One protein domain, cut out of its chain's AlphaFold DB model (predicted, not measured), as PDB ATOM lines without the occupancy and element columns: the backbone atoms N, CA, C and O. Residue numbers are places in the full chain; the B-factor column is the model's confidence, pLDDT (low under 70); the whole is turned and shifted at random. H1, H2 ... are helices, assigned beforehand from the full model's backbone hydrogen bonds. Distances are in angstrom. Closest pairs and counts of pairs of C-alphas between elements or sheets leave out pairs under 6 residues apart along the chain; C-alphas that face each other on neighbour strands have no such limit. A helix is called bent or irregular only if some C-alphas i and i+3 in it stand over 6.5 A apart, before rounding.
ATOM      1  N   VAL A  28     315.993 173.218 249.479       82.69
ATOM      2  CA  VAL A  28     317.047 173.736 250.371       82.69
ATOM      3  C   VAL A  28     316.522 173.808 251.804       82.69
ATOM      4  O   VAL A  28     315.519 174.467 252.078       82.69
ATOM      5  N   GLU A  29     317.206 173.138 252.732       80.06
ATOM      6  CA  GLU A  29     316.817 173.088 254.145       80.06
ATOM      7  C   GLU A  29     316.950 174.444 254.861       80.06
ATOM      8  O   GLU A  29     317.894 175.214 254.649       80.06
ATOM      9  N   VAL A  30     316.009 174.723 255.767       79.56
ATOM     10  CA  VAL A  30     315.931 175.959 256.565       79.56
ATOM     11  C   VAL A  30     315.580 175.650 258.021       79.56
ATOM     12  O   VAL A  30     315.096 174.571 258.326       79.56
ATOM     13  N   GLU A  31     315.826 176.597 258.937       66.38
ATOM     14  CA  GLU A  31     315.674 176.361 260.384       66.38
ATOM     15  C   GLU A  31     314.234 176.120 260.876       66.38
ATOM     16  O   GLU A  31     314.050 175.622 261.981       66.38
ATOM     17  N   SER A  32     313.215 176.502 260.099       62.50
ATOM     18  CA  SER A  32     311.809 176.412 260.508       62.50
ATOM     19  C   SER A  32     310.878 176.276 259.302       62.50
ATOM     20  O   SER A  32     310.975 177.085 258.373       62.50
ATOM     21  N   GLY A  33     309.932 175.333 259.368       65.06
ATOM     22  CA  GLY A  33     308.923 175.054 258.339       65.06
ATOM     23  C   GLY A  33     309.440 174.204 257.170       65.06
ATOM     24  O   GLY A  33     310.542 173.675 257.227       65.06
ATOM     25  N   SER A  34     308.643 174.090 256.101       73.31
ATOM     26  CA  SER A  34     309.019 173.370 254.874       73.31
ATOM     27  C   SER A  34     310.331 173.867 254.248       73.31
ATOM     28  O   SER A  34     310.671 175.058 254.314       73.31
ATOM     29  N   SER A  35     311.066 172.950 253.620       81.50
ATOM     30  CA  SER A  35     312.231 173.281 252.801       81.50
ATOM     31  C   SER A  35     311.866 174.283 251.704       81.50
ATOM     32  O   SER A  35     310.727 174.351 251.241       81.50
ATOM     33  N   LEU A  36     312.838 175.097 251.298       83.38
ATOM     34  CA  LEU A  36     312.656 176.023 250.188       83.38
ATOM     35  C   LEU A  36     312.686 175.244 248.875       83.38
ATOM     36  O   LEU A  36     313.713 174.659 248.541       83.38
ATOM     37  N   ASP A  37     311.577 175.265 248.144       85.12
ATOM     38  CA  ASP A  37     311.478 174.669 246.815       85.12
ATOM     39  C   ASP A  37     312.257 175.498 245.781       85.12
ATOM     40  O   ASP A  37     312.042 176.707 245.621       85.12
ATOM     41  N   VAL A  38     313.186 174.826 245.099       85.19
ATOM     42  CA  VAL A  38     314.018 175.361 244.018       85.19
ATOM     43  C   VAL A  38     313.961 174.482 242.763       85.19
ATOM     44  O   VAL A  38     314.866 174.540 241.935       85.19
ATOM     45  N   SER A  39     312.898 173.687 242.604       84.38
ATOM     46  CA  SER A  39     312.632 172.828 241.434       84.38
ATOM     47  C   SER A  39     312.693 173.567 240.101       84.38
ATOM     48  O   SER A  39     313.198 173.029 239.118       84.38
ATOM     49  N   PHE A  40     312.295 174.835 240.091       83.12
ATOM     50  CA  PHE A  40     312.376 175.716 238.929       83.12
ATOM     51  C   PHE A  40     313.811 175.906 238.382       83.12
ATOM     52  O   PHE A  40     314.002 176.239 237.217       83.12
ATOM     53  N   LEU A  41     314.853 175.624 239.180       84.12
ATOM     54  CA  LEU A  41     316.245 175.636 238.714       84.12
ATOM     55  C   LEU A  41     316.622 174.423 237.851       84.12
ATOM     56  O   LEU A  41     317.697 174.444 237.255       84.12
ATOM     57  N   TYR A  42     315.779 173.387 237.765       80.50
ATOM     58  CA  TYR A  42     316.040 172.198 236.942       80.50
ATOM     59  C   TYR A  42     316.313 172.557 235.477       80.50
ATOM     60  O   TYR A  42     317.231 172.015 234.867       80.50
ATOM     61  N   ASN A  43     315.571 173.532 234.950       73.25
ATOM     62  CA  ASN A  43     315.682 173.989 233.565       73.25
ATOM     63  C   ASN A  43     316.703 175.125 233.374       73.25
ATOM     64  O   ASN A  43     316.857 175.642 232.269       73.25
ATOM     65  N   VAL A  44     317.404 175.540 234.435       77.38
ATOM     66  CA  VAL A  44     318.364 176.648 234.395       77.38
ATOM     67  C   VAL A  44     319.778 176.101 234.202       77.38
ATOM     68  O   VAL A  44     320.213 175.192 234.913       77.38
ATOM     69  N   ALA A  45     320.541 176.685 233.273       75.75
ATOM     70  CA  ALA A  45     321.938 176.312 233.046       75.75
ATOM     71  C   ALA A  45     322.763 176.437 234.343       75.75
ATOM     72  O   ALA A  45     322.788 177.486 234.988       75.75
ATOM     73  N   GLY A  46     323.426 175.348 234.747       78.69
ATOM     74  CA  GLY A  46     324.168 175.289 236.011       78.69
ATOM     75  C   GLY A  46     323.289 175.221 237.270       78.69
ATOM     76  O   GLY A  46     323.794 175.433 238.373       78.69
ATOM     77  N   GLY A  47     321.994 174.903 237.141       82.62
ATOM     78  CA  GLY A  47     320.999 174.913 238.222       82.62
ATOM     79  C   GLY A  47     321.411 174.158 239.489       82.62
ATOM     80  O   GLY A  47     321.228 174.663 240.598       82.62
ATOM     81  N   ARG A  48     322.066 172.996 239.354       83.88
ATOM     82  CA  ARG A  48     322.588 172.232 240.504       83.88
ATOM     83  C   ARG A  48     323.723 172.949 241.236       83.88
ATOM     84  O   ARG A  48     323.727 172.984 242.465       83.88
ATOM     85  N   LEU A  49     324.651 173.574 240.513       84.62
ATOM     86  CA  LEU A  49     325.726 174.369 241.119       84.62
ATOM     87  C   LEU A  49     325.156 175.605 241.826       84.62
ATOM     88  O   LEU A  49     325.591 175.957 242.924       84.62
ATOM     89  N   ILE A  50     324.126 176.226 241.245       87.94
ATOM     90  CA  ILE A  50     323.409 177.352 241.853       87.94
ATOM     91  C   ILE A  50     322.719 176.917 243.157       87.94
ATOM     92  O   ILE A  50     322.883 177.587 244.181       87.94
ATOM     93  N   GLN A  51     322.012 175.780 243.160       88.25
ATOM     94  CA  GLN A  51     321.392 175.204 244.363       88.25
ATOM     95  C   GLN A  51     322.432 174.954 245.466       88.25
ATOM     96  O   GLN A  51     322.236 175.377 246.608       88.25
ATOM     97  N   GLN A  52     323.564 174.328 245.129       84.44
ATOM     98  CA  GLN A  52     324.646 174.066 246.083       84.44
ATOM     99  C   GLN A  52     325.183 175.361 246.703       84.44
ATOM    100  O   GLN A  52     325.341 175.460 247.925       84.44
ATOM    101  N   GLN A  53     325.417 176.395 245.888       87.50
ATOM    102  CA  GLN A  53     325.892 177.681 246.392       87.50
ATOM    103  C   GLN A  53     324.847 178.412 247.240       87.50
ATOM    104  O   GLN A  53     325.228 179.142 248.163       87.50
ATOM    105  N   LEU A  54     323.551 178.223 246.978       88.25
ATOM    106  CA  LEU A  54     322.481 178.755 247.820       88.25
ATOM    107  C   LEU A  54     322.462 178.054 249.183       88.25
ATOM    108  O   LEU A  54     322.488 178.731 250.212       88.25
ATOM    109  N   ALA A  55     322.511 176.721 249.214       84.75
ATOM    110  CA  ALA A  55     322.562 175.953 250.457       84.75
ATOM    111  C   ALA A  55     323.768 176.358 251.326       84.75
ATOM    112  O   ALA A  55     323.631 176.630 252.522       84.75
ATOM    113  N   LEU A  56     324.945 176.494 250.709       84.38
ATOM    114  CA  LEU A  56     326.164 176.950 251.376       84.38
ATOM    115  C   LEU A  56     326.065 178.399 251.893       84.38
ATOM    116  O   LEU A  56     326.594 178.690 252.966       84.38
ATOM    117  N   LEU A  57     325.382 179.308 251.182       85.31
ATOM    118  CA  LEU A  57     325.130 180.673 251.665       85.31
ATOM    119  C   LEU A  57     324.269 180.656 252.935       85.31
ATOM    120  O   LEU A  57     324.552 181.396 253.881       85.31
ATOM    121  N   LEU A  58     323.225 179.823 252.957       83.69
ATOM    122  CA  LEU A  58     322.275 179.764 254.066       83.69
ATOM    123  C   LEU A  58     322.881 179.152 255.333       83.69
ATOM    124  O   LEU A  58     322.532 179.590 256.426       83.69
ATOM    125  N   ARG A  59     323.846 178.225 255.235       77.00
ATOM    126  CA  ARG A  59     324.517 177.639 256.419       77.00
ATOM    127  C   ARG A  59     325.058 178.689 257.402       77.00
ATOM    128  O   ARG A  59     324.997 178.467 258.605       77.00
ATOM    129  N   GLY A  60     325.526 179.841 256.912       69.56
ATOM    130  CA  GLY A  60     326.073 180.928 257.737       69.56
ATOM    131  C   GLY A  60     325.065 181.973 258.241       69.56
ATOM    132  O   GLY A  60     325.484 182.978 258.815       69.56
ATOM    133  N   GLN A  61     323.757 181.808 258.005       75.75
ATOM    134  CA  GLN A  61     322.736 182.814 258.336       75.75
ATOM    135  C   GLN A  61     321.884 182.411 259.547       75.75
ATOM    136  O   GLN A  61     321.494 181.260 259.685       75.75
ATOM    137  N   ARG A  62     321.535 183.391 260.400       67.62
ATOM    138  CA  ARG A  62     320.609 183.200 261.544       67.62
ATOM    139  C   ARG A  62     319.131 183.146 261.125       67.62
ATOM    140  O   ARG A  62     318.307 182.684 261.898       67.62
ATOM    141  N   SER A  63     318.801 183.694 259.954       75.62
ATOM    142  CA  SER A  63     317.456 183.641 259.371       75.62
ATOM    143  C   SER A  63     317.559 183.106 257.947       75.62
ATOM    144  O   SER A  63     317.518 183.864 256.970       75.62
ATOM    145  N   LYS A  64     317.789 181.794 257.834       80.75
ATOM    146  CA  LYS A  64     317.988 181.091 256.562       80.75
ATOM    147  C   LYS A  64     316.819 181.330 255.617       80.75
ATOM    148  O   LYS A  64     317.029 181.655 254.453       80.75
ATOM    149  N   ARG A  65     315.587 181.256 256.125       80.75
ATOM    150  CA  ARG A  65     314.378 181.402 255.303       80.75
ATOM    151  C   ARG A  65     314.219 182.809 254.723       80.75
ATOM    152  O   ARG A  65     313.919 182.939 253.541       80.75
ATOM    153  N   ALA A  66     314.442 183.866 255.507       78.88
ATOM    154  CA  ALA A  66     314.281 185.241 255.021       78.88
ATOM    155  C   ALA A  66     315.308 185.593 253.931       78.88
ATOM    156  O   ALA A  66     314.964 186.188 252.904       78.88
ATOM    157  N   VAL A  67     316.567 185.190 254.137       82.31
ATOM    158  CA  VAL A  67     317.635 185.375 253.145       82.31
ATOM    159  C   VAL A  67     317.366 184.515 251.911       82.31
ATOM    160  O   VAL A  67     317.411 185.032 250.797       82.31
ATOM    161  N   GLY A  68     317.008 183.242 252.106       84.69
ATOM    162  CA  GLY A  68     316.682 182.306 251.033       84.69
ATOM    163  C   GLY A  68     315.538 182.801 250.155       84.69
ATOM    164  O   GLY A  68     315.713 182.915 248.949       84.69
ATOM    165  N   ASN A  69     314.420 183.227 250.748       85.75
ATOM    166  CA  ASN A  69     313.291 183.805 250.013       85.75
ATOM    167  C   ASN A  69     313.678 185.057 249.214       85.75
ATOM    168  O   ASN A  69     313.186 185.257 248.106       85.75
ATOM    169  N   SER A  70     314.565 185.900 249.751       86.75
ATOM    170  CA  SER A  70     315.036 187.096 249.038       86.75
ATOM    171  C   SER A  70     315.851 186.732 247.795       86.75
ATOM    172  O   SER A  70     315.693 187.365 246.756       86.75
ATOM    173  N   VAL A  71     316.691 185.696 247.886       89.81
ATOM    174  CA  VAL A  71     317.479 185.192 246.753       89.81
ATOM    175  C   VAL A  71     316.599 184.430 245.756       89.81
ATOM    176  O   VAL A  71     316.715 184.655 244.557       89.81
ATOM    177  N   ILE A  72     315.667 183.598 246.224       89.12
ATOM    178  CA  ILE A  72     314.731 182.851 245.368       89.12
ATOM    179  C   ILE A  72     313.859 183.796 244.541       89.12
ATOM    180  O   ILE A  72     313.630 183.528 243.368       89.12
ATOM    181  N   ARG A  73     313.424 184.934 245.098       89.12
ATOM    182  CA  ARG A  73     312.704 185.965 244.328       89.12
ATOM    183  C   ARG A  73     313.503 186.471 243.128       89.12
ATOM    184  O   ARG A  73     312.917 186.712 242.081       89.12
ATOM    185  N   PHE A  74     314.816 186.640 243.279       90.69
ATOM    186  CA  PHE A  74     315.689 186.987 242.160       90.69
ATOM    187  C   PHE A  74     315.810 185.829 241.169       90.69
ATOM    188  O   PHE A  74     315.658 186.043 239.975       90.69
ATOM    189  N   LEU A  75     316.029 184.605 241.649       89.44
ATOM    190  CA  LEU A  75     316.182 183.440 240.775       89.44
ATOM    191  C   LEU A  75     314.924 183.156 239.942       89.44
ATOM    192  O   LEU A  75     315.046 182.883 238.755       89.44
ATOM    193  N   ARG A  76     313.729 183.304 240.526       88.44
ATOM    194  CA  ARG A  76     312.451 183.202 239.802       88.44
ATOM    195  C   ARG A  76     312.279 184.299 238.757       88.44
ATOM    196  O   ARG A  76     311.755 184.041 237.685       88.44
ATOM    197  N   PHE A  77     312.738 185.517 239.050       88.50
ATOM    198  CA  PHE A  77     312.753 186.587 238.053       88.50
ATOM    199  C   PHE A  77     313.657 186.222 236.865       88.50
ATOM    200  O   PHE A  77     313.253 186.365 235.716       88.50
ATOM    201  N   VAL A  78     314.860 185.710 237.138       87.62
ATOM    202  CA  VAL A  78     315.807 185.294 236.092       87.62
ATOM    203  C   VAL A  78     315.226 184.171 235.227       87.62
ATOM    204  O   VAL A  78     315.305 184.256 234.005       87.62
ATOM    205  N   GLU A  79     314.600 183.173 235.858       84.62
ATOM    206  CA  GLU A  79     313.889 182.090 235.174       84.62
ATOM    207  C   GLU A  79     312.762 182.628 234.278       84.62
ATOM    208  O   GLU A  79     312.707 182.281 233.102       84.62
ATOM    209  N   SER A  80     311.907 183.524 234.793       84.19
ATOM    210  CA  SER A  80     310.779 184.078 234.027       84.19
ATOM    211  C   SER A  80     311.198 184.891 232.799       84.19
ATOM    212  O   SER A  80     310.457 184.958 231.826       84.19
ATOM    213  N   GLU A  81     312.389 185.491 232.830       81.94
ATOM    214  CA  GLU A  81     312.957 186.251 231.708       81.94
ATOM    215  C   GLU A  81     313.734 185.347 230.729       81.94
ATOM    216  O   GLU A  81     314.253 185.832 229.727       81.94
ATOM    217  N   GLY A  82     313.882 184.049 231.029       73.62
ATOM    218  CA  GLY A  82     314.651 183.102 230.212       73.62
ATOM    219  C   GLY A  82     316.139 183.454 230.082       73.62
ATOM    220  O   GLY A  82     316.809 183.001 229.156       73.62
ATOM    221  N   SER A  83     316.666 184.289 230.983       71.56
ATOM    222  CA  SER A  83     318.036 184.807 230.917       71.56
ATOM    223  C   SER A  83     318.977 184.040 231.850       71.56
ATOM    224  O   SER A  83     318.565 183.499 232.872       71.56
ATOM    225  N   GLY A  84     320.270 183.982 231.526       82.50
ATOM    226  CA  GLY A  84     321.280 183.437 232.440       82.50
ATOM    227  C   GLY A  84     321.524 184.351 233.651       82.50
ATOM    228  O   GLY A  84     321.363 185.576 233.581       82.50
ATOM    229  N   ILE A  85     321.969 183.783 234.779       86.19
ATOM    230  CA  ILE A  85     322.372 184.580 235.948       86.19
ATOM    231  C   ILE A  85     323.641 185.378 235.608       86.19
ATOM    232  O   ILE A  85     324.699 184.799 235.387       86.19
ATOM    233  N   SER A  86     323.541 186.708 235.601       87.19
ATOM    234  CA  SER A  86     324.606 187.630 235.183       87.19
ATOM    235  C   SER A  86     324.448 189.010 235.839       87.19
ATOM    236  O   SER A  86     323.455 189.299 236.521       87.19
ATOM    237  N   ALA A  87     325.408 189.910 235.621       86.19
ATOM    238  CA  ALA A  87     325.260 191.322 235.976       86.19
ATOM    239  C   ALA A  87     324.106 191.986 235.204       86.19
ATOM    240  O   ALA A  87     323.439 192.879 235.742       86.19
ATOM    241  N   HIS A  88     323.828 191.526 233.978       87.25
ATOM    242  CA  HIS A  88     322.697 191.993 233.178       87.25
ATOM    243  C   HIS A  88     321.356 191.614 233.817       87.25
ATOM    244  O   HIS A  88     320.498 192.480 234.011       87.25
ATOM    245  N   SER A  89     321.195 190.357 234.241       89.38
ATOM    246  CA  SER A  89     319.954 189.911 234.880       89.38
ATOM    247  C   SER A  89     319.741 190.559 236.257       89.38
ATOM    248  O   SER A  89     318.610 190.885 236.621       89.38
ATOM    249  N   LEU A  90     320.816 190.907 236.982       90.25
ATOM    250  CA  LEU A  90     320.730 191.799 238.149       90.25
ATOM    251  C   LEU A  90     320.220 193.202 237.796       90.25
ATOM    252  O   LEU A  90     319.440 193.773 238.560       90.25
ATOM    253  N   LEU A  91     320.668 193.798 236.688       89.06
ATOM    254  CA  LEU A  91     320.190 195.116 236.264       89.06
ATOM    255  C   LEU A  91     318.702 195.071 235.890       89.06
ATOM    256  O   LEU A  91     317.952 195.969 236.283       89.06
ATOM    257  N   GLY A  92     318.276 194.014 235.192       86.94
ATOM    258  CA  GLY A  92     316.866 193.729 234.918       86.94
ATOM    259  C   GLY A  92     316.058 193.614 236.209       86.94
ATOM    260  O   GLY A  92     315.074 194.333 236.392       86.94
ATOM    261  N   TYR A  93     316.551 192.832 237.172       90.31
ATOM    262  CA  TYR A  93     315.893 192.654 238.465       90.31
ATOM    263  C   TYR A  93     315.786 193.959 239.259       90.31
ATOM    264  O   TYR A  93     314.768 194.236 239.893       90.31
ATOM    265  N   LYS A  94     316.814 194.813 239.191       89.25
ATOM    266  CA  LYS A  94     316.779 196.152 239.787       89.25
ATOM    267  C   LYS A  94     315.634 196.980 239.209       89.25
ATOM    268  O   LYS A  94     314.878 197.558 239.980       89.25
ATOM    269  N   LYS A  95     315.493 197.026 237.879       87.62
ATOM    270  CA  LYS A  95     314.402 197.750 237.202       87.62
ATOM    271  C   LYS A  95     313.034 197.161 237.559       87.62
ATOM    272  O   LYS A  95     312.105 197.918 237.819       87.62
ATOM    273  N   HIS A  96     312.926 195.833 237.626       86.31
ATOM    274  CA  HIS A  96     311.702 195.134 238.022       86.31
ATOM    275  C   HIS A  96     311.259 195.510 239.444       86.31
ATOM    276  O   HIS A  96     310.115 195.903 239.650       86.31
ATOM    277  N   ILE A  97     312.178 195.475 240.416       87.31
ATOM    278  CA  ILE A  97     311.888 195.908 241.789       87.31
ATOM    279  C   ILE A  97     311.528 197.399 241.837       87.31
ATOM    280  O   ILE A  97     310.657 197.790 242.611       87.31
ATOM    281  N   ASP A  98     312.198 198.241 241.048       83.38
ATOM    282  CA  ASP A  98     311.989 199.690 241.093       83.38
ATOM    283  C   ASP A  98     310.587 200.103 240.631       83.38
ATOM    284  O   ASP A  98     309.995 200.998 241.233       83.38
ATOM    285  N   ARG A  99     310.027 199.388 239.644       83.38
ATOM    286  CA  ARG A  99     308.659 199.589 239.133       83.38
ATOM    287  C   ARG A  99     307.567 199.330 240.172       83.38
ATOM    288  O   ARG A  99     306.464 199.841 240.020       83.38
ATOM    289  N   ASN A 100     307.850 198.558 241.221       76.50
ATOM    290  CA  ASN A 100     306.877 198.302 242.276       76.50
ATOM    291  C   ASN A 100     306.812 199.502 243.241       76.50
ATOM    292  O   ASN A 100     307.707 199.689 244.072       76.50
ATOM    293  N   LEU A 101     305.787 200.346 243.098       62.66
ATOM    294  CA  LEU A 101     305.618 201.576 243.883       62.66
ATOM    295  C   LEU A 101     305.262 201.306 245.356       62.66
ATOM    296  O   LEU A 101     305.635 202.100 246.217       62.66
ATOM    297  N   ASP A 102     304.658 200.156 245.660       66.38
ATOM    298  CA  ASP A 102     304.201 199.798 247.012       66.38
ATOM    299  C   ASP A 102     305.344 199.357 247.941       66.38
ATOM    300  O   ASP A 102     305.210 199.289 249.166       66.38
ATOM    301  N   VAL A 103     306.513 199.048 247.375       70.62
ATOM    302  CA  VAL A 103     307.677 198.597 248.138       70.62
ATOM    303  C   VAL A 103     308.575 199.787 248.470       70.62
ATOM    304  O   VAL A 103     309.152 200.431 247.598       70.62
ATOM    305  N   ASN A 104     308.784 200.057 249.760       75.50
ATOM    306  CA  ASN A 104     309.678 201.142 250.168       75.50
ATOM    307  C   ASN A 104     311.136 200.919 249.688       75.50
ATOM    308  O   ASN A 104     311.617 199.788 249.561       75.50
ATOM    309  N   VAL A 105     311.882 202.012 249.488       75.56
ATOM    310  CA  VAL A 105     313.261 201.991 248.953       75.56
ATOM    311  C   VAL A 105     314.218 201.129 249.791       75.56
ATOM    312  O   VAL A 105     315.149 200.527 249.250       75.56
ATOM    313  N   ASN A 106     314.004 201.016 251.106       73.31
ATOM    314  CA  ASN A 106     314.844 200.183 251.972       73.31
ATOM    315  C   ASN A 106     314.644 198.692 251.684       73.31
ATOM    316  O   ASN A 106     315.628 197.961 251.573       73.31
ATOM    317  N   THR A 107     313.399 198.252 251.522       79.06
ATOM    318  CA  THR A 107     313.058 196.883 251.129       79.06
ATOM    319  C   THR A 107     313.591 196.589 249.726       79.06
ATOM    320  O   THR A 107     314.251 195.566 249.540       79.06
ATOM    321  N   LYS A 108     313.438 197.525 248.771       83.00
ATOM    322  CA  LYS A 108     314.044 197.422 247.426       83.00
ATOM    323  C   LYS A 108     315.565 197.222 247.503       83.00
ATOM    324  O   LYS A 108     316.121 196.307 246.898       83.00
ATOM    325  N   THR A 109     316.233 198.030 248.332       82.94
ATOM    326  CA  THR A 109     317.682 197.952 248.581       82.94
ATOM    327  C   THR A 109     318.088 196.611 249.195       82.94
ATOM    328  O   THR A 109     319.133 196.069 248.832       82.94
ATOM    329  N   GLN A 110     317.309 196.072 250.136       83.25
ATOM    330  CA  GLN A 110     317.598 194.792 250.793       83.25
ATOM    331  C   GLN A 110     317.470 193.613 249.828       83.25
ATOM    332  O   GLN A 110     318.404 192.814 249.751       83.25
ATOM    333  N   LEU A 111     316.376 193.547 249.061       86.19
ATOM    334  CA  LEU A 111     316.152 192.508 248.049       86.19
ATOM    335  C   LEU A 111     317.283 192.497 247.015       86.19
ATOM    336  O   LEU A 111     317.914 191.463 246.796       86.19
ATOM    337  N   TYR A 112     317.628 193.670 246.472       90.00
ATOM    338  CA  TYR A 112     318.742 193.789 245.534       90.00
ATOM    339  C   TYR A 112     320.091 193.426 246.172       90.00
ATOM    340  O   TYR A 112     320.915 192.770 245.545       90.00
ATOM    341  N   SER A 113     320.333 193.813 247.432       88.25
ATOM    342  CA  SER A 113     321.585 193.474 248.132       88.25
ATOM    343  C   SER A 113     321.747 191.968 248.331       88.25
ATOM    344  O   SER A 113     322.861 191.465 248.199       88.25
ATOM    345  N   ALA A 114     320.662 191.260 248.658       87.81
ATOM    346  CA  ALA A 114     320.676 189.809 248.810       87.81
ATOM    347  C   ALA A 114     320.993 189.122 247.472       87.81
ATOM    348  O   ALA A 114     321.896 188.287 247.418       87.81
ATOM    349  N   ALA A 115     320.329 189.543 246.390       90.62
ATOM    350  CA  ALA A 115     320.579 189.046 245.037       90.62
ATOM    351  C   ALA A 115     322.019 189.320 244.571       90.62
ATOM    352  O   ALA A 115     322.741 188.399 244.199       90.62
ATOM    353  N   ALA A 116     322.484 190.568 244.675       91.19
ATOM    354  CA  ALA A 116     323.840 190.952 244.289       91.19
ATOM    355  C   ALA A 116     324.910 190.220 245.114       91.19
ATOM    356  O   ALA A 116     325.945 189.829 244.581       91.19
ATOM    357  N   GLY A 117     324.669 190.013 246.414       89.69
ATOM    358  CA  GLY A 117     325.549 189.223 247.273       89.69
ATOM    359  C   GLY A 117     325.634 187.760 246.839       89.69
ATOM    360  O   GLY A 117     326.722 187.186 246.848       89.69
ATOM    361  N   PHE A 118     324.515 187.175 246.410       92.31
ATOM    362  CA  PHE A 118     324.493 185.814 245.886       92.31
ATOM    363  C   PHE A 118     325.205 185.696 244.532       92.31
ATOM    364  O   PHE A 118     326.029 184.806 244.360       92.31
ATOM    365  N   VAL A 119     324.997 186.640 243.612       90.44
ATOM    366  CA  VAL A 119     325.714 186.674 242.324       90.44
ATOM    367  C   VAL A 119     327.226 186.809 242.521       90.44
ATOM    368  O   VAL A 119     327.979 186.061 241.908       90.44
ATOM    369  N   LYS A 120     327.693 187.658 243.451       90.62
ATOM    370  CA  LYS A 120     329.126 187.715 243.820       90.62
ATOM    371  C   LYS A 120     329.671 186.368 244.270       90.62
ATOM    372  O   LYS A 120     330.820 186.047 243.994       90.62
ATOM    373  N   ARG A 121     328.860 185.597 244.994       89.62
ATOM    374  CA  ARG A 121     329.232 184.266 245.470       89.62
ATOM    375  C   ARG A 121     329.344 183.273 244.319       89.62
ATOM    376  O   ARG A 121     330.299 182.510 244.296       89.62
ATOM    377  N   LEU A 122     328.409 183.311 243.369       89.44
ATOM    378  CA  LEU A 122     328.470 182.491 242.158       89.44
ATOM    379  C   LEU A 122     329.706 182.830 241.312       89.44
ATOM    380  O   LEU A 122     330.375 181.911 240.850       89.44
ATOM    381  N   MET A 123     330.049 184.117 241.178       89.12
ATOM    382  CA  MET A 123     331.290 184.562 240.525       89.12
ATOM    383  C   MET A 123     332.519 184.019 241.258       89.12
ATOM    384  O   MET A 123     333.340 183.343 240.657       89.12
ATOM    385  N   ALA A 124     332.608 184.222 242.578       87.62
ATOM    386  CA  ALA A 124     333.738 183.754 243.384       87.62
ATOM    387  C   ALA A 124     333.913 182.222 243.374       87.62
ATOM    388  O   ALA A 124     335.020 181.729 243.568       87.62
ATOM    389  N   ALA A 125     332.829 181.474 243.157       85.50
ATOM    390  CA  ALA A 125     332.839 180.021 243.005       85.50
ATOM    391  C   ALA A 125     333.044 179.556 241.548       85.50
ATOM    392  O   ALA A 125     332.935 178.362 241.285       85.50
ATOM    393  N   ASN A 126     333.311 180.474 240.610       86.06
ATOM    394  CA  ASN A 126     333.450 180.222 239.171       86.06
ATOM    395  C   ASN A 126     332.244 179.497 238.540       86.06
ATOM    396  O   ASN A 126     332.390 178.777 237.559       86.06
TER     397      ASN A 126
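What this domain is: This is residues 28 to 126 of the 613 residues of an uncharacterized protein of Halomonas ventosae (UniProt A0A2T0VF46). Two helical hairpins, H2 with H3 and H4 with H5, are stacked crosswise: H5 crosses the middle of H3 almost at a right angle, while H4 runs beside H5 and meets H3 toward its C-terminal part. The short H1 packs beside the first residues of H2 and the last part of H3. The 99 printed residues hold five named helices, H1 to H5 in order along the chain, and no named strand, so the class is all helix. The whole is compact, with a radius of gyration of the C-alphas of 13.0 A, and rounded, spanning 32 by 29 by 24 A.

Where its parts are: Start at C-alpha 28, at (317.047, 173.736, 250.371); residues 28 to 38 hold no named element. Find C-alpha 39 at (312.632, 172.828, 241.434), where H1 begins and runs to residue 43. H1 is only just irregular: C-alphas 40 and 43 are 6.53 A apart. H2 follows, residues 47 to 59, 18.7 A from first to last C-alpha. H3, residues 64 to 80, measures 23.8 A and begins at (317.988, 181.091, 256.562). H4, residues 87 to 99, measures 18.8 A. H5, residues 105 to 124, is the longest at 28.0 A and ends at C-alpha 124, (333.738, 183.754, 243.384).

How they stand to each other: Begin at the hub, H3, which touches the four other helices. With residues 67 to 74 alone it touches H5, about perpendicular at 81 degrees; the closest C-alphas, of Val 71 and Ala 115, are 5.2 A apart. H2 and H3 form a hairpin, opposite ways at a shallow tilt of 21 degrees, closest at the C-alphas of Leu 58 and Lys 64, 5.1 A. H4 touches H3 about perpendicular at 80 degrees, closest at the C-alphas of Val 78 and Ser 89, 6.3 A. H4 and H5 form a hairpin at a shallow tilt of 12 degrees, closest at the C-alphas of Ile 97 and Lys 108, 6.2 A. H2 and H5 touch at a steep tilt of 65 degrees, opposite ways, closest at the C-alphas of Gln 53 and Leu 122, 6.9 A. H1 only just touches H3, with 3 pairs of C-alphas within 8 A, and touches H2 only at the corner, where the C-alphas of Leu 41 and Gly 47 are 4.8 A apart. H1 is apart from H4 and H5, and H2 from H4. Every O i to N i+4 pair is within hydrogen-bond range in H2, H4 and H5, against 12 of 13 in H3 and 0 of 1 in H1, where 1 of 2 O i to N i+3 pairs is.

The domain as a whole: Look at Asp 102 and Asn 126: their C-alphas, 36.1 A apart, are the two farthest apart. The printed part has no cut. The links H1 to H2, H2 to H3 and H4 to H5 are tight, and H3 to H4 is short. The mean pLDDT of the printed part is 82.9; it is under 70 at residues 31 to 33, 60, 62 and 101 to 102.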